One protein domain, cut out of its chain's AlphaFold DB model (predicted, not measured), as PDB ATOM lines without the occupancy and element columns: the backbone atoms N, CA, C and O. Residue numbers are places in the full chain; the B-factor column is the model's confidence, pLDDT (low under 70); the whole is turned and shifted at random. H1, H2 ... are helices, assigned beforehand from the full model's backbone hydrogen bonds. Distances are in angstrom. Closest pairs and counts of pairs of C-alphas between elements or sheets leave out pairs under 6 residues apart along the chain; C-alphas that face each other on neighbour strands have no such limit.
ATOM      1  N   GLU A 162      31.006  -9.162 -12.455       84.62
ATOM      2  CA  GLU A 162      31.089  -9.019 -11.001       84.62
ATOM      3  C   GLU A 162      32.551  -8.945 -10.519       84.62
ATOM      4  O   GLU A 162      32.882  -8.181  -9.606       84.62
ATOM      5  N   GLU A 163      33.454  -9.651 -11.196       87.94
ATOM      6  CA  GLU A 163      34.897  -9.592 -10.973       87.94
ATOM      7  C   GLU A 163      35.518  -8.307 -11.537       87.94
ATOM      8  O   GLU A 163      36.270  -7.642 -10.831       87.94
ATOM      9  N   CYS A 164      35.114  -7.848 -12.726       88.00
ATOM     10  CA  CYS A 164      35.461  -6.527 -13.259       88.00
ATOM     11  C   CYS A 164      35.038  -5.404 -12.296       88.00
ATOM     12  O   CYS A 164      35.793  -4.462 -12.054       88.00
ATOM     13  N   ILE A 165      33.844  -5.512 -11.698       90.12
ATOM     14  CA  ILE A 165      33.355  -4.604 -10.646       90.12
ATOM     15  C   ILE A 165      34.237  -4.663  -9.388       90.12
ATOM     16  O   ILE A 165      34.451  -3.634  -8.739       90.12
ATOM     17  N   THR A 166      34.753  -5.839  -9.042       92.19
ATOM     18  CA  THR A 166      35.629  -6.047  -7.881       92.19
ATOM     19  C   THR A 166      37.020  -5.466  -8.137       92.19
ATOM     20  O   THR A 166      37.434  -4.566  -7.408       92.19
ATOM     21  N   GLN A 167      37.663  -5.829  -9.249       92.25
ATOM     22  CA  GLN A 167      38.937  -5.268  -9.706       92.25
ATOM     23  C   GLN A 167      38.881  -3.735  -9.867       92.25
ATOM     24  O   GLN A 167      39.853  -3.043  -9.571       92.25
ATOM     25  N   PHE A 168      37.739  -3.168 -10.279       93.94
ATOM     26  CA  PHE A 168      37.534  -1.716 -10.320       93.94
ATOM     27  C   PHE A 168      37.504  -1.090  -8.914       93.94
ATOM     28  O   PHE A 168      38.116  -0.046  -8.699       93.94
ATOM     29  N   LYS A 169      36.850  -1.717  -7.926       92.19
ATOM     30  CA  LYS A 169      36.875  -1.252  -6.523       92.19
ATOM     31  C   LYS A 169      38.269  -1.382  -5.899       92.19
ATOM     32  O   LYS A 169      38.679  -0.501  -5.145       92.19
ATOM     33  N   GLU A 170      39.010  -2.435  -6.232       93.31
ATOM     34  CA  GLU A 170      40.395  -2.623  -5.787       93.31
ATOM     35  C   GLU A 170      41.343  -1.604  -6.421       93.31
ATOM     36  O   GLU A 170      42.112  -0.969  -5.705       93.31
ATOM     37  N   MET A 171      41.187  -1.311  -7.713       94.31
ATOM     38  CA  MET A 171      41.863  -0.193  -8.372       94.31
ATOM     39  C   MET A 171      41.594   1.142  -7.649       94.31
ATOM     40  O   MET A 171      42.531   1.901  -7.415       94.31
ATOM     41  N   LEU A 172      40.351   1.447  -7.247       93.38
ATOM     42  CA  LEU A 172      40.056   2.673  -6.479       93.38
ATOM     43  C   LEU A 172      40.742   2.688  -5.096       93.38
ATOM     44  O   LEU A 172      41.155   3.751  -4.625       93.38
ATOM     45  N   LYS A 173      40.903   1.520  -4.461       90.88
ATOM     46  CA  LYS A 173      41.633   1.333  -3.195       90.88
ATOM     47  C   LYS A 173      43.145   1.525  -3.371       90.88
ATOM     48  O   LYS A 173      43.731   2.307  -2.629       90.88
ATOM     49  N   GLU A 174      43.760   0.878  -4.358       93.00
ATOM     50  CA  GLU A 174      45.190   1.009  -4.691       93.00
ATOM     51  C   GLU A 174      45.576   2.434  -5.092       93.00
ATOM     52  O   GLU A 174      46.610   2.951  -4.678       93.00
ATOM     53  N   ARG A 175      44.727   3.095  -5.889       91.19
ATOM     54  CA  ARG A 175      44.952   4.462  -6.384       91.19
ATOM     55  C   ARG A 175      44.692   5.538  -5.318       91.19
ATOM     56  O   ARG A 175      44.799   6.724  -5.623       91.19
ATOM     57  N   GLY A 176      44.362   5.141  -4.085       88.00
ATOM     58  CA  GLY A 176      44.228   6.036  -2.935       88.00
ATOM     59  C   GLY A 176      43.042   6.997  -3.018       88.00
ATOM     60  O   GLY A 176      43.149   8.135  -2.562       88.00
ATOM     61  N   VAL A 177      41.920   6.578  -3.618       89.94
ATOM     62  CA  VAL A 177      40.721   7.423  -3.738       89.94
ATOM     63  C   VAL A 177      40.146   7.717  -2.352       89.94
ATOM     64  O   VAL A 177      39.685   6.813  -1.652       89.94
ATOM     65  N   ALA A 178      40.178   8.993  -1.962       86.62
ATOM     66  CA  ALA A 178      39.793   9.427  -0.624       86.62
ATOM     67  C   ALA A 178      38.264   9.348  -0.396       86.62
ATOM     68  O   ALA A 178      37.502   9.604  -1.335       86.62
ATOM     69  N   PRO A 179      37.788   9.103   0.845       81.44
ATOM     70  CA  PRO A 179      36.359   8.931   1.166       81.44
ATOM     71  C   PRO A 179      35.420  10.112   0.857       81.44
ATOM     72  O   PRO A 179      34.212   9.978   1.009       81.44
ATOM     73  N   PHE A 180      35.932  11.258   0.397       83.62
ATOM     74  CA  PHE A 180      35.126  12.421  -0.009       83.62
ATOM     75  C   PHE A 180      35.550  13.017  -1.366       83.62
ATOM     76  O   PHE A 180      35.156  14.134  -1.712       83.62
ATOM     77  N   SER A 181      36.358  12.297  -2.153       89.12
ATOM     78  CA  SER A 181      36.833  12.780  -3.454       89.12
ATOM     79  C   SER A 181      35.725  12.839  -4.510       89.12
ATOM     80  O   SER A 181      34.900  11.935  -4.641       89.12
ATOM     81  N   LYS A 182      35.743  13.895  -5.332       92.00
ATOM     82  CA  LYS A 182      34.850  14.044  -6.495       92.00
ATOM     83  C   LYS A 182      35.411  13.277  -7.695       92.00
ATOM     84  O   LYS A 182      36.609  13.367  -7.958       92.00
ATOM     85  N   TRP A 183      34.533  12.609  -8.452       93.00
ATOM     86  CA  TRP A 183      34.857  11.829  -9.661       93.00
ATOM     87  C   TRP A 183      35.897  12.519 -10.555       93.00
ATOM     88  O   TRP A 183      36.951  11.961 -10.845       93.00
ATOM     89  N   ASP A 184      35.657  13.782 -10.900       93.62
ATOM     90  CA  ASP A 184      36.445  14.564 -11.858       93.62
ATOM     91  C   ASP A 184      37.858  14.938 -11.355       93.62
ATOM     92  O   ASP A 184      38.690  15.413 -12.126       93.62
ATOM     93  N   LYS A 185      38.150  14.727 -10.061       92.69
ATOM     94  CA  LYS A 185      39.484  14.918  -9.457       92.69
ATOM     95  C   LYS A 185      40.307  13.631  -9.392       92.69
ATOM     96  O   LYS A 185      41.534  13.702  -9.385       92.69
ATOM     97  N   GLU A 186      39.648  12.478  -9.381       92.94
ATOM     98  CA  GLU A 186      40.300  11.162  -9.359       92.94
ATOM     99  C   GLU A 186      40.404  10.548 -10.756       92.94
ATOM    100  O   GLU A 186      41.358   9.823 -11.035       92.94
ATOM    101  N   LEU A 187      39.479  10.895 -11.661       92.19
ATOM    102  CA  LEU A 187      39.435  10.422 -13.045       92.19
ATOM    103  C   LEU A 187      40.808  10.460 -13.756       92.19
ATOM    104  O   LEU A 187      41.181   9.427 -14.312       92.19
ATOM    105  N   PRO A 188      41.621  11.540 -13.694       92.50
ATOM    106  CA  PRO A 188      42.935  11.564 -14.351       92.50
ATOM    107  C   PRO A 188      43.931  10.516 -13.824       92.50
ATOM    108  O   PRO A 188      44.832  10.114 -14.555       92.50
ATOM    109  N   LYS A 189      43.774  10.052 -12.574       87.19
ATOM    110  CA  LYS A 189      44.641   9.039 -11.942       87.19
ATOM    111  C   LYS A 189      44.264   7.604 -12.324       87.19
ATOM    112  O   LYS A 189      45.100   6.709 -12.196       87.19
ATOM    113  N   ILE A 190      43.011   7.384 -12.740       92.12
ATOM    114  CA  ILE A 190      42.425   6.049 -12.969       92.12
ATOM    115  C   ILE A 190      42.082   5.764 -14.438       92.12
ATOM    116  O   ILE A 190      42.081   4.607 -14.835       92.12
ATOM    117  N   VAL A 191      41.855   6.789 -15.273       92.06
ATOM    118  CA  VAL A 191      41.399   6.645 -16.676       92.06
ATOM    119  C   VAL A 191      42.331   5.804 -17.564       92.06
ATOM    120  O   VAL A 191      41.888   5.194 -18.540       92.06
ATOM    121  N   PHE A 192      43.620   5.741 -17.222       91.19
ATOM    122  CA  PHE A 192      44.624   4.968 -17.956       91.19
ATOM    123  C   PHE A 192      44.760   3.505 -17.491       91.19
ATOM    124  O   PHE A 192      45.364   2.713 -18.213       91.19
ATOM    125  N   ASP A 193      44.199   3.129 -16.335       92.06
ATOM    126  CA  ASP A 193      44.296   1.772 -15.779       92.06
ATOM    127  C   ASP A 193      43.478   0.765 -16.623       92.06
ATOM    128  O   ASP A 193      42.336   1.065 -16.996       92.06
ATOM    129  N   PRO A 194      44.001  -0.438 -16.935       90.69
ATOM    130  CA  PRO A 194      43.243  -1.464 -17.657       90.69
ATOM    131  C   PRO A 194      41.903  -1.819 -16.994       90.69
ATOM    132  O   PRO A 194      40.901  -1.984 -17.691       90.69
ATOM    133  N   ARG A 195      41.840  -1.838 -15.656       92.00
ATOM    134  CA  ARG A 195      40.623  -2.184 -14.894       92.00
ATOM    135  C   ARG A 195      39.555  -1.094 -14.974       92.00
ATOM    136  O   ARG A 195      38.365  -1.390 -14.934       92.00
ATOM    137  N   PHE A 196      39.953   0.162 -15.188       91.94
ATOM    138  CA  PHE A 196      39.014   1.227 -15.543       91.94
ATOM    139  C   PHE A 196      38.390   0.963 -16.918       91.94
ATOM    140  O   PHE A 196      37.183   1.128 -17.101       91.94
ATOM    141  N   LYS A 197      39.191   0.528 -17.899       89.25
ATOM    142  CA  LYS A 197      38.711   0.252 -19.261       89.25
ATOM    143  C   LYS A 197      37.746  -0.938 -19.303       89.25
ATOM    144  O   LYS A 197      36.728  -0.818 -19.982       89.25
ATOM    145  N   ALA A 198      38.001  -1.982 -18.508       89.31
ATOM    146  CA  ALA A 198      37.221  -3.226 -18.428       89.31
ATOM    147  C   ALA A 198      35.711  -3.067 -18.134       89.31
ATOM    148  O   ALA A 198      34.937  -3.955 -18.470       89.31
ATOM    149  N   ILE A 199      35.260  -1.942 -17.564       89.62
ATOM    150  CA  ILE A 199      33.828  -1.619 -17.406       89.62
ATOM    151  C   ILE A 199      33.432  -0.585 -18.472       89.62
ATOM    152  O   ILE A 199      33.662   0.600 -18.240       89.62
ATOM    153  N   PRO A 200      32.832  -0.940 -19.629       88.12
ATOM    154  CA  PRO A 200      32.729  -0.005 -20.758       88.12
ATOM    155  C   PRO A 200      31.860   1.234 -20.488       88.12
ATOM    156  O   PRO A 200      32.189   2.335 -20.940       88.12
ATOM    157  N   SER A 201      30.769   1.074 -19.730       93.31
ATOM    158  CA  SER A 201      29.781   2.132 -19.482       93.31
ATOM    159  C   SER A 201      30.276   3.200 -18.497       93.31
ATOM    160  O   SER A 201      30.629   2.901 -17.354       93.31
ATOM    161  N   TYR A 202      30.213   4.472 -18.909       91.69
ATOM    162  CA  TYR A 202      30.500   5.625 -18.047       91.69
ATOM    163  C   TYR A 202      29.597   5.668 -16.805       91.69
ATOM    164  O   TYR A 202      30.099   5.875 -15.702       91.69
ATOM    165  N   SER A 203      28.286   5.434 -16.952       92.75
ATOM    166  CA  SER A 203      27.350   5.473 -15.820       92.75
ATOM    167  C   SER A 203      27.606   4.339 -14.826       92.75
ATOM    168  O   SER A 203      27.511   4.564 -13.621       92.75
ATOM    169  N   ALA A 204      28.024   3.160 -15.303       93.19
ATOM    170  CA  ALA A 204      28.447   2.062 -14.438       93.19
ATOM    171  C   ALA A 204      29.724   2.421 -13.659       93.19
ATOM    172  O   ALA A 204      29.705   2.386 -12.431       93.19
ATOM    173  N   ARG A 205      30.800   2.850 -14.343       94.31
ATOM    174  CA  ARG A 205      32.048   3.297 -13.686       94.31
ATOM    175  C   ARG A 205      31.784   4.382 -12.632       94.31
ATOM    176  O   ARG A 205      32.322   4.315 -11.528       94.31
ATOM    177  N   ARG A 206      30.953   5.375 -12.969       92.88
ATOM    178  CA  ARG A 206      30.634   6.504 -12.088       92.88
ATOM    179  C   ARG A 206      29.801   6.076 -10.878       92.88
ATOM    180  O   ARG A 206      30.164   6.425  -9.761       92.88
ATOM    181  N   SER A 207      28.755   5.274 -11.080       94.06
ATOM    182  CA  SER A 207      27.935   4.723  -9.992       94.06
ATOM    183  C   SER A 207      28.769   3.871  -9.024       94.06
ATOM    184  O   SER A 207      28.665   4.020  -7.808       94.06
ATOM    185  N   LEU A 208      29.684   3.048  -9.550       93.88
ATOM    186  CA  LEU A 208      30.605   2.241  -8.743       93.88
ATOM    187  C   LEU A 208      31.595   3.092  -7.936       93.88
ATOM    188  O   LEU A 208      31.873   2.760  -6.786       93.88
ATOM    189  N   PHE A 209      32.094   4.196  -8.501       94.00
ATOM    190  CA  PHE A 209      32.920   5.164  -7.776       94.00
ATOM    191  C   PHE A 209      32.128   5.880  -6.677       94.00
ATOM    192  O   PHE A 209      32.579   5.938  -5.537       94.00
ATOM    193  N   GLU A 210      30.939   6.399  -6.991       93.69
ATOM    194  CA  GLU A 210      30.100   7.124  -6.029       93.69
ATOM    195  C   GLU A 210      29.643   6.198  -4.886       93.69
ATOM    196  O   GLU A 210      29.657   6.602  -3.723       93.69
ATOM    197  N   HIS A 211      29.361   4.923  -5.182       93.12
ATOM    198  CA  HIS A 211      29.152   3.884  -4.174       93.12
ATOM    199  C   HIS A 211      30.424   3.593  -3.366       93.12
ATOM    200  O   HIS A 211      30.342   3.521  -2.142       93.12
ATOM    201  N   TYR A 212      31.591   3.416  -3.997       93.19
ATOM    202  CA  TYR A 212      32.851   3.137  -3.292       93.19
ATOM    203  C   TYR A 212      33.185   4.250  -2.289       93.19
ATOM    204  O   TYR A 212      33.385   3.976  -1.107       93.19
ATOM    205  N   VAL A 213      33.161   5.509  -2.737       93.56
ATOM    206  CA  VAL A 213      33.427   6.693  -1.905       93.56
ATOM    207  C   VAL A 213      32.423   6.778  -0.747       93.56
ATOM    208  O   VAL A 213      32.828   6.908   0.407       93.56
ATOM    209  N   LYS A 214      31.121   6.597  -1.020       92.44
ATOM    210  CA  LYS A 214      30.063   6.598   0.006       92.44
ATOM    211  C   LYS A 214      30.222   5.473   1.036       92.44
ATOM    212  O   LYS A 214      30.029   5.716   2.225       92.44
ATOM    213  N   THR A 215      30.564   4.259   0.601       92.00
ATOM    214  CA  THR A 215      30.809   3.117   1.495       92.00
ATOM    215  C   THR A 215      32.006   3.390   2.397       92.00
ATOM    216  O   THR A 215      31.858   3.305   3.611       92.00
ATOM    217  N   ARG A 216      33.142   3.828   1.836       90.62
ATOM    218  CA  ARG A 216      34.340   4.164   2.619       90.62
ATOM    219  C   ARG A 216      34.091   5.267   3.649       90.62
ATOM    220  O   ARG A 216      34.573   5.165   4.773       90.62
ATOM    221  N   ALA A 217      33.310   6.289   3.294       90.62
ATOM    222  CA  ALA A 217      32.939   7.358   4.218       90.62
ATOM    223  C   ALA A 217      32.094   6.850   5.398       90.62
ATOM    224  O   ALA A 217      32.319   7.256   6.539       90.62
ATOM    225  N   GLU A 218      31.124   5.964   5.149       92.19
ATOM    226  CA  GLU A 218      30.300   5.403   6.224       92.19
ATOM    227  C   GLU A 218      31.063   4.371   7.063       92.19
ATOM    228  O   GLU A 218      30.849   4.338   8.272       92.19
ATOM    229  N   GLU A 219      31.974   3.590   6.473       90.75
ATOM    230  CA  GLU A 219      32.892   2.687   7.186       90.75
ATOM    231  C   GLU A 219      33.768   3.463   8.178       90.75
ATOM    232  O   GLU A 219      33.663   3.229   9.381       90.75
ATOM    233  N   GLU A 220      34.517   4.471   7.721       89.38
ATOM    234  CA  GLU A 220      35.359   5.315   8.583       89.38
ATOM    235  C   GLU A 220      34.527   6.009   9.684       89.38
ATOM    236  O   GLU A 220      34.900   6.062  10.861       89.38
ATOM    237  N   ARG A 221      33.332   6.507   9.330       92.81
ATOM    238  CA  ARG A 221      32.404   7.119  10.291       92.81
ATOM    239  C   ARG A 221      31.835   6.093  11.274       92.81
ATOM    240  O   ARG A 221      31.440   6.470  12.380       92.81
ATOM    241  N   LYS A 222      31.681   4.825  10.883       94.88
ATOM    242  CA  LYS A 222      31.162   3.719  11.710       94.88
ATOM    243  C   LYS A 222      32.234   3.233  12.674       94.88
ATOM    244  O   LYS A 222      31.929   3.105  13.854       94.88
ATOM    245  N   GLU A 223      33.468   3.065  12.212       93.38
ATOM    246  CA  GLU A 223      34.638   2.757  13.042       93.38
ATOM    247  C   GLU A 223      34.830   3.811  14.136       93.38
ATOM    248  O   GLU A 223      34.894   3.463  15.311       93.38
ATOM    249  N   LYS A 224      34.780   5.106  13.791       94.25
ATOM    250  CA  LYS A 224      34.867   6.206  14.773       94.25
ATOM    251  C   LYS A 224      33.770   6.151  15.847       94.25
ATOM    252  O   LYS A 224      34.061   6.330  17.028       94.25
ATOM    253  N   ARG A 225      32.519   5.846  15.472       95.38
ATOM    254  CA  ARG A 225      31.410   5.655  16.434       95.38
ATOM    255  C   ARG A 225      31.551   4.372  17.255       95.38
ATOM    256  O   ARG A 225      31.210   4.383  18.433       95.38
ATOM    257  N   ALA A 226      32.045   3.287  16.663       96.94
ATOM    258  CA  ALA A 226      32.295   2.031  17.365       96.94
ATOM    259  C   ALA A 226      33.418   2.185  18.401       96.94
ATOM    260  O   ALA A 226      33.254   1.747  19.533       96.94
ATOM    261  N   ALA A 227      34.503   2.885  18.050       96.25
ATOM    262  CA  ALA A 227      35.595   3.213  18.960       96.25
ATOM    263  C   ALA A 227      35.127   4.098  20.128       96.25
ATOM    264  O   ALA A 227      35.406   3.773  21.279       96.25
ATOM    265  N   GLN A 228      34.351   5.161  19.868       96.62
ATOM    266  CA  GLN A 228      33.801   5.992  20.950       96.62
ATOM    267  C   GLN A 228      32.814   5.207  21.833       96.62
ATOM    268  O   GLN A 228      32.863   5.331  23.054       96.62
ATOM    269  N   LYS A 229      31.964   4.348  21.249       97.12
ATOM    270  CA  LYS A 229      31.077   3.460  22.018       97.12
ATOM    271  C   LYS A 229      31.872   2.497  22.907       97.12
ATOM    272  O   LYS A 229      31.565   2.397  24.088       97.12
ATOM    273  N   ALA A 230      32.910   1.853  22.372       97.38
ATOM    274  CA  ALA A 230      33.773   0.946  23.127       97.38
ATOM    275  C   ALA A 230      34.545   1.666  24.250       97.38
ATOM    276  O   ALA A 230      34.701   1.110  25.332       97.38
ATOM    277  N   ALA A 231      34.971   2.916  24.032       97.75
ATOM    278  CA  ALA A 231      35.580   3.746  25.070       97.75
ATOM    279  C   ALA A 231      34.591   4.077  26.206       97.75
ATOM    280  O   ALA A 231      34.943   3.975  27.379       97.75
ATOM    281  N   ILE A 232      33.337   4.411  25.870       97.81
ATOM    282  CA  ILE A 232      32.268   4.650  26.855       97.81
ATOM    283  C   ILE A 232      31.927   3.365  27.622       97.81
ATOM    284  O   ILE A 232      31.798   3.403  28.842       97.81
ATOM    285  N   GLU A 233      31.808   2.223  26.940       98.00
ATOM    286  CA  GLU A 233      31.514   0.933  27.578       98.00
ATOM    287  C   GLU A 233      32.666   0.464  28.480       98.00
ATOM    288  O   GLU A 233      32.415   0.048  29.608       98.00
ATOM    289  N   GLY A 234      33.924   0.640  28.059       97.94
ATOM    290  CA  GLY A 234      35.096   0.390  28.901       97.94
ATOM    291  C   GLY A 234      35.159   1.297  30.136       97.94
ATOM    292  O   GLY A 234      35.490   0.826  31.223       97.94
ATOM    293  N   PHE A 235      34.784   2.575  30.012       98.12
ATOM    294  CA  PHE A 235      34.704   3.484  31.160       98.12
ATOM    295  C   PHE A 235      33.546   3.139  32.107       98.12
ATOM    296  O   PHE A 235      33.707   3.226  33.322       98.12
ATOM    297  N   LYS A 236      32.390   2.700  31.588       97.56
ATOM    298  CA  LYS A 236      31.294   2.200  32.436       97.56
ATOM    299  C   LYS A 236      31.692   0.923  33.176       97.56
ATOM    300  O   LYS A 236      31.478   0.852  34.379       97.56
ATOM    301  N   GLN A 237      32.378  -0.010  32.514       97.62
ATOM    302  CA  GLN A 237      32.927  -1.195  33.174       97.62
ATOM    303  C   GLN A 237      33.907  -0.822  34.304       97.62
ATOM    304  O   GLN A 237      33.836  -1.402  35.381       97.62
ATOM    305  N   LEU A 238      34.761   0.189  34.106       97.06
ATOM    306  CA  LEU A 238      35.643   0.723  35.151       97.06
ATOM    307  C   LEU A 238      34.864   1.329  36.342       97.06
ATOM    308  O   LEU A 238      35.256   1.134  37.489       97.06
ATOM    309  N   LEU A 239      33.756   2.039  36.095       97.00
ATOM    310  CA  LEU A 239      32.880   2.565  37.155       97.00
ATOM    311  C   LEU A 239      32.150   1.458  37.932       97.00
ATOM    312  O   LEU A 239      31.887   1.625  39.123       97.00
ATOM    313  N   ASP A 240      31.819   0.344  37.277       96.25
ATOM    314  CA  ASP A 240      31.154  -0.790  37.919       96.25
ATOM    315  C   ASP A 240      32.145  -1.716  38.648       96.25
ATOM    316  O   ASP A 240      31.833  -2.193  39.736       96.25
ATOM    317  N   GLU A 241      33.378  -1.877  38.157       95.62
ATOM    318  CA  GLU A 241      34.486  -2.492  38.911       95.62
ATOM    319  C   GLU A 241      34.849  -1.675  40.165       95.62
ATOM    320  O   GLU A 241      35.111  -2.242  41.224       95.62
ATOM    321  N   ALA A 242      34.794  -0.343  40.078       95.06
ATOM    322  CA  ALA A 242      35.005   0.565  41.206       95.06
ATOM    323  C   ALA A 242      33.754   0.777  42.089       95.06
ATOM    324  O   ALA A 242      33.785   1.608  42.998       95.06
ATOM    325  N   SER A 243      32.646   0.072  41.841       93.44
ATOM    326  CA  SER A 243      31.337   0.394  42.436       93.44
ATOM    327  C   SER A 243      31.279   0.329  43.964       93.44
ATOM    328  O   SER A 243      30.585   1.147  44.565       93.44
ATOM    329  N   GLU A 244      32.034  -0.574  44.588       91.38
ATOM    330  CA  GLU A 244      32.148  -0.692  46.052       91.38
ATOM    331  C   GLU A 244      32.969   0.454  46.682       91.38
ATOM    332  O   GLU A 244      32.869   0.707  47.882       91.38
ATOM    333  N   GLU A 245      33.769   1.178  45.889       90.12
ATOM    334  CA  GLU A 245      34.489   2.378  46.335       90.12
ATOM    335  C   GLU A 245      33.736   3.688  46.052       90.12
ATOM    336  O   GLU A 245      34.088   4.723  46.623       90.12
ATOM    337  N   ILE A 246      32.742   3.674  45.156       93.94
ATOM    338  CA  ILE A 246      31.988   4.860  44.734       93.94
ATOM    339  C   ILE A 246      30.708   4.968  45.569       93.94
ATOM    340  O   ILE A 246      29.663   4.405  45.236       93.94
ATOM    341  N   ASP A 247      30.785   5.736  46.655       92.88
ATOM    342  CA  ASP A 247      29.629   6.062  47.492       92.88
ATOM    343  C   ASP A 247      28.862   7.309  46.987       92.88
ATOM    344  O   ASP A 247      29.152   7.899  45.946       92.88
ATOM    345  N   HIS A 248      27.852   7.731  47.748       92.56
ATOM    346  CA  HIS A 248      27.014   8.892  47.437       92.56
ATOM    347  C   HIS A 248      27.681  10.266  47.672       92.56
ATOM    348  O   HIS A 248      27.085  11.288  47.321       92.56
ATOM    349  N   ASN A 249      28.882  10.300  48.262       93.75
ATOM    350  CA  ASN A 249      29.665  11.509  48.548       93.75
ATOM    351  C   ASN A 249      30.989  11.571  47.764       93.75
ATOM    352  O   ASN A 249      31.664  12.599  47.795       93.75
ATOM    353  N   THR A 250      31.366  10.486  47.085       94.94
ATOM    354  CA  THR A 250      32.640  10.333  46.380       94.94
ATOM    355  C   THR A 250      32.746  11.344  45.242       94.94
ATOM    356  O   THR A 250      31.901  11.391  44.347       94.94
ATOM    357  N   ASP A 251      33.800  12.160  45.263       95.25
ATOM    358  CA  ASP A 251      34.042  13.175  44.241       95.25
ATOM    359  C   ASP A 251      34.913  12.655  43.081       95.25
ATOM    360  O   ASP A 251      35.703  11.713  43.216       95.25
ATOM    361  N   PHE A 252      34.798  13.311  41.924       95.81
ATOM    362  CA  PHE A 252      35.492  12.909  40.699       95.81
ATOM    363  C   PHE A 252      37.026  13.009  40.790       95.81
ATOM    364  O   PHE A 252      37.720  12.234  40.135       95.81
ATOM    365  N   GLN A 253      37.586  13.920  41.595       95.69
ATOM    366  CA  GLN A 253      39.039  14.022  41.783       95.69
ATOM    367  C   GLN A 253      39.557  12.903  42.692       95.69
ATOM    368  O   GLN A 253      40.614  12.340  42.409       95.69
ATOM    369  N   THR A 254      38.806  12.526  43.733       95.31
ATOM    370  CA  THR A 254      39.109  11.355  44.574       95.31
ATOM    371  C   THR A 254      39.054  10.056  43.768       95.31
ATOM    372  O   THR A 254      39.998   9.267  43.835       95.31
ATOM    373  N   PHE A 255      38.027   9.868  42.929       96.38
ATOM    374  CA  PHE A 255      37.959   8.743  41.986       96.38
ATOM    375  C   PHE A 255      39.152   8.744  41.012       96.38
ATOM    376  O   PHE A 255      39.902   7.767  40.940       96.38
ATOM    377  N   ARG A 256      39.401   9.876  40.336       95.50
ATOM    378  CA  ARG A 256      40.531  10.062  39.409       95.50
ATOM    379  C   ARG A 256      41.892   9.810  40.060       95.50
ATOM    380  O   ARG A 256      42.790   9.310  39.392       95.50
ATOM    381  N   LYS A 257      42.076  10.140  41.341       96.31
ATOM    382  CA  LYS A 257      43.345   9.925  42.055       96.31
ATOM    383  C   LYS A 257      43.697   8.439  42.201       96.31
ATOM    384  O   LYS A 257      44.880   8.120  42.256       96.31
ATOM    385  N   LYS A 258      42.699   7.551  42.266       95.12
ATOM    386  CA  LYS A 258      42.899   6.093  42.283       95.12
ATOM    387  C   LYS A 258      42.955   5.504  40.874       95.12
ATOM    388  O   LYS A 258      43.916   4.831  40.525       95.12
ATOM    389  N   TRP A 259      41.930   5.781  40.070       95.38
ATOM    390  CA  TRP A 259      41.664   5.072  38.814       95.38
ATOM    391  C   TRP A 259      42.202   5.791  37.566       95.38
ATOM    392  O   TRP A 259      42.089   5.279  36.457       95.38
ATOM    393  N   GLY A 260      42.838   6.956  37.732       93.62
ATOM    394  CA  GLY A 260      43.337   7.796  36.637       93.62
ATOM    395  C   GLY A 260      44.474   7.212  35.795       93.62
ATOM    396  O   GLY A 260      44.799   7.776  34.756       93.62
ATOM    397  N   THR A 261      45.074   6.101  36.231       95.00
ATOM    398  CA  THR A 261      46.128   5.376  35.499       95.00
ATOM    399  C   THR A 261      45.566   4.205  34.676       95.00
ATOM    400  O   THR A 261      46.301   3.601  33.898       95.00
ATOM    401  N   ASP A 262      44.282   3.855  34.832       96.00
ATOM    402  CA  ASP A 262      43.657   2.789  34.042       96.00
ATOM    403  C   ASP A 262      43.551   3.225  32.565       96.00
ATOM    404  O   ASP A 262      43.053   4.323  32.294       96.00
ATOM    405  N   PRO A 263      43.962   2.397  31.583       95.75
ATOM    406  CA  PRO A 263      43.842   2.739  30.168       95.75
ATOM    407  C   PRO A 263      42.427   3.170  29.760       95.75
ATOM    408  O   PRO A 263      42.286   4.101  28.971       95.75
ATOM    409  N   ARG A 264      41.383   2.555  30.339       95.88
ATOM    410  CA  ARG A 264      39.961   2.858  30.094       95.88
ATOM    411  C   ARG A 264      39.571   4.250  30.595       95.88
ATOM    412  O   ARG A 264      38.660   4.856  30.036       95.88
ATOM    413  N   PHE A 265      40.270   4.780  31.603       95.69
ATOM    414  CA  PHE A 265      40.062   6.138  32.107       95.69
ATOM    415  C   PHE A 265      40.557   7.201  31.116       95.69
ATOM    416  O   PHE A 265      39.903   8.227  30.949       95.69
ATOM    417  N   GLU A 266      41.686   6.971  30.438       94.12
ATOM    418  CA  GLU A 266      42.304   7.976  29.556       94.12
ATOM    419  C   GLU A 266      41.835   7.931  28.085       94.12
ATOM    420  O   GLU A 266      42.109   8.880  27.353       94.12
ATOM    421  N   VAL A 267      41.070   6.917  27.640       96.06
ATOM    422  CA  VAL A 267      40.507   6.898  26.262       96.06
ATOM    423  C   VAL A 267      39.493   8.026  26.021       96.06
ATOM    424  O   VAL A 267      39.340   8.495  24.894       96.06
ATOM    425  N   LEU A 268      38.772   8.453  27.062       96.00
ATOM    426  CA  LEU A 268      37.723   9.472  26.966       96.00
ATOM    427  C   LEU A 268      38.246  10.886  27.230       96.00
ATOM    428  O   LEU A 268      39.204  11.090  27.977       96.00
ATOM    429  N   ASP A 269      37.563  11.893  26.687       95.06
ATOM    430  CA  ASP A 269      37.802  13.296  27.042       95.06
ATOM    431  C   ASP A 269      37.383  13.576  28.506       95.06
ATOM    432  O   ASP A 269      36.702  12.774  29.153       95.06
ATOM    433  N   ARG A 270      37.804  14.715  29.073       95.12
ATOM    434  CA  ARG A 270      37.470  15.051  30.468       95.12
ATOM    435  C   ARG A 270      35.954  15.155  30.702       95.12
ATOM    436  O   ARG A 270      35.497  14.774  31.777       95.12
ATOM    437  N   LYS A 271      35.194  15.712  29.756       96.56
ATOM    438  CA  LYS A 271      33.757  15.974  29.909       96.56
ATOM    439  C   LYS A 271      32.971  14.672  29.910       96.56
ATOM    440  O   LYS A 271      32.119  14.511  30.776       96.56
ATOM    441  N   ASP A 272      33.293  13.750  29.007       96.62
ATOM    442  CA  ASP A 272      32.657  12.435  28.932       96.62
ATOM    443  C   ASP A 272      32.925  11.637  30.220       96.62
ATOM    444  O   ASP A 272      31.982  11.132  30.829       96.62
ATOM    445  N   ARG A 273      34.171  11.619  30.729       97.50
ATOM    446  CA  ARG A 273      34.498  11.004  32.036       97.50
ATOM    447  C   ARG A 273      33.690  11.603  33.189       97.50
ATOM    448  O   ARG A 273      33.106  10.873  33.988       97.50
ATOM    449  N   GLU A 274      33.680  12.933  33.293       96.75
ATOM    450  CA  GLU A 274      33.017  13.666  34.379       96.75
ATOM    451  C   GLU A 274      31.483  13.511  34.276       96.75
ATOM    452  O   GLU A 274      30.804  13.391  35.294       96.75
ATOM    453  N   HIS A 275      30.923  13.402  33.065       97.69
ATOM    454  CA  HIS A 275      29.507  13.115  32.824       97.69
ATOM    455  C   HIS A 275      29.113  11.684  33.221       97.69
ATOM    456  O   HIS A 275      28.166  11.514  33.987       97.69
ATOM    457  N   LEU A 276      29.854  10.670  32.762       97.19
ATOM    458  CA  LEU A 276      29.586   9.252  33.046       97.19
ATOM    459  C   LEU A 276      29.745   8.924  34.542       97.19
ATOM    460  O   LEU A 276      28.948   8.178  35.106       97.19
ATOM    461  N   PHE A 277      30.720   9.536  35.218       97.44
ATOM    462  CA  PHE A 277      30.846   9.440  36.676       97.44
ATOM    463  C   PHE A 277      29.622  10.039  37.393       97.44
ATOM    464  O   PHE A 277      29.055   9.421  38.295       97.44
ATOM    465  N   ASN A 278      29.150  11.212  36.957       96.62
ATOM    466  CA  ASN A 278      27.939  11.826  37.506       96.62
ATOM    467  C   ASN A 278      26.666  11.006  37.211       96.62
ATOM    468  O   ASN A 278      25.789  10.937  38.072       96.62
ATOM    469  N   GLU A 279      26.575  10.332  36.057       97.00
ATOM    470  CA  GLU A 279      25.503   9.368  35.744       97.00
ATOM    471  C   GLU A 279      25.422   8.258  36.809       97.00
ATOM    472  O   GLU A 279      24.325   7.869  37.212       97.00
ATOM    473  N   ARG A 280      26.575   7.802  37.321       95.75
ATOM    474  CA  ARG A 280      26.683   6.741  38.334       95.75
ATOM    475  C   ARG A 280      26.459   7.220  39.774       95.75
ATOM    476  O   ARG A 280      25.873   6.477  40.562       95.75
ATOM    477  N   VAL A 281      26.891   8.436  40.128       96.88
ATOM    478  CA  VAL A 281      26.819   8.973  41.509       96.88
ATOM    479  C   VAL A 281      25.491   9.672  41.822       96.88
ATOM    480  O   VAL A 281      24.969   9.531  42.931       96.88
ATOM    481  N   ILE A 282      24.885  10.393  40.870       96.00
ATOM    482  CA  ILE A 282      23.629  11.131  41.110       96.00
ATOM    483  C   ILE A 282      22.479  10.217  41.597       96.00
ATOM    484  O   ILE A 282      21.775  10.623  42.528       96.00
ATOM    485  N   PRO A 283      22.272   8.995  41.061       96.44
ATOM    486  CA  PRO A 283      21.275   8.062  41.590       96.44
ATOM    487  C   PRO A 283      21.556   7.618  43.031       96.44
ATOM    488  O   PRO A 283      20.627   7.581  43.837       96.44
ATOM    489  N   LEU A 284      22.823   7.350  43.387       96.31
ATOM    490  CA  LEU A 284      23.213   6.991  44.758       96.31
ATOM    491  C   LEU A 284      22.897   8.124  45.735       96.31
ATOM    492  O   LEU A 284      22.316   7.887  46.794       96.31
ATOM    493  N   LYS A 285      23.226   9.364  45.353       96.19
ATOM    494  CA  LYS A 285      22.940  10.556  46.153       96.19
ATOM    495  C   LYS A 285      21.444  10.767  46.365       96.19
ATOM    496  O   LYS A 285      21.025  10.908  47.511       96.19
TER     497      LYS A 285
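AT A GLANCE: This is residues 162 to 285 of the 517 residues of the protein "Pre-mRNA-processing protein 40C" of Morella rubra (UniProt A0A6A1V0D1). One long helix, H4, makes a shaft with a small cluster of helices at each end, like a dumbbell: H1, H2 and H3 at its first end, H5, H6 and H7 at its last. Between the clusters, residues 221 to 226 of H4 stand free. The printed part has 124 residues with seven named helices, H1 to H7 in order, and no named strand; the class is all helix. It is extended, with a radius of gyration of the C-alphas of 24.0 A and spans of 70 by 22 by 22 A.

HOW THE PARTS SIT: H1, residues 162 to 174, touches H3, residues 194 to 197; the closest C-alphas, of Phe 168 and Arg 195, are 5.5 A apart. H4, residues 202 to 241, is the hub, touching four helices. H1 touches H4 at residues 208 to 212 alone, at a steep tilt of 65 degrees, the same way, closest at the C-alphas of Lys 169 and Tyr 212, 6.8 A. H2, residues 183 to 190, only just touches H4, with 3 pairs of C-alphas within 8 A, closest Trp 183 and Phe 209 at 7.2 A. H5, residues 252 to 259, touches no helix. H6, residues 263 to 266, touches H4, closest at the C-alphas of Arg 264 and Phe 235, 5.4 A. H7, residues 270 to 285, touches H4 at a steep tilt of 46 degrees, closest at the C-alphas of Phe 277 and Leu 239, 7.2 A. Every O i to N i+4 pair is within hydrogen-bond range in H1 and H4, but 2 of 4 in H2, 3 of 4 in H5 and 10 of 12 in H7; H3 and H6 are too short for such a pair.

IN THESE COORDINATES: H1 begins at C-alpha 162, (31.089, -9.019, -11.001), and is 18.4 A long. H4 runs 57.7 A, from C-alpha 202 at (30.500, 5.625, -18.047) to C-alpha 241 at (34.486, -2.492, 38.911). H7, 21.8 A long, has a kink of 27 degrees near residue 279.

THE WHOLE: The C-alphas farthest apart, of Pro 200 and Asn 249, are 70.3 A apart. The printed part has no cut and no long link, and no printed residue is under 70 in pLDDT.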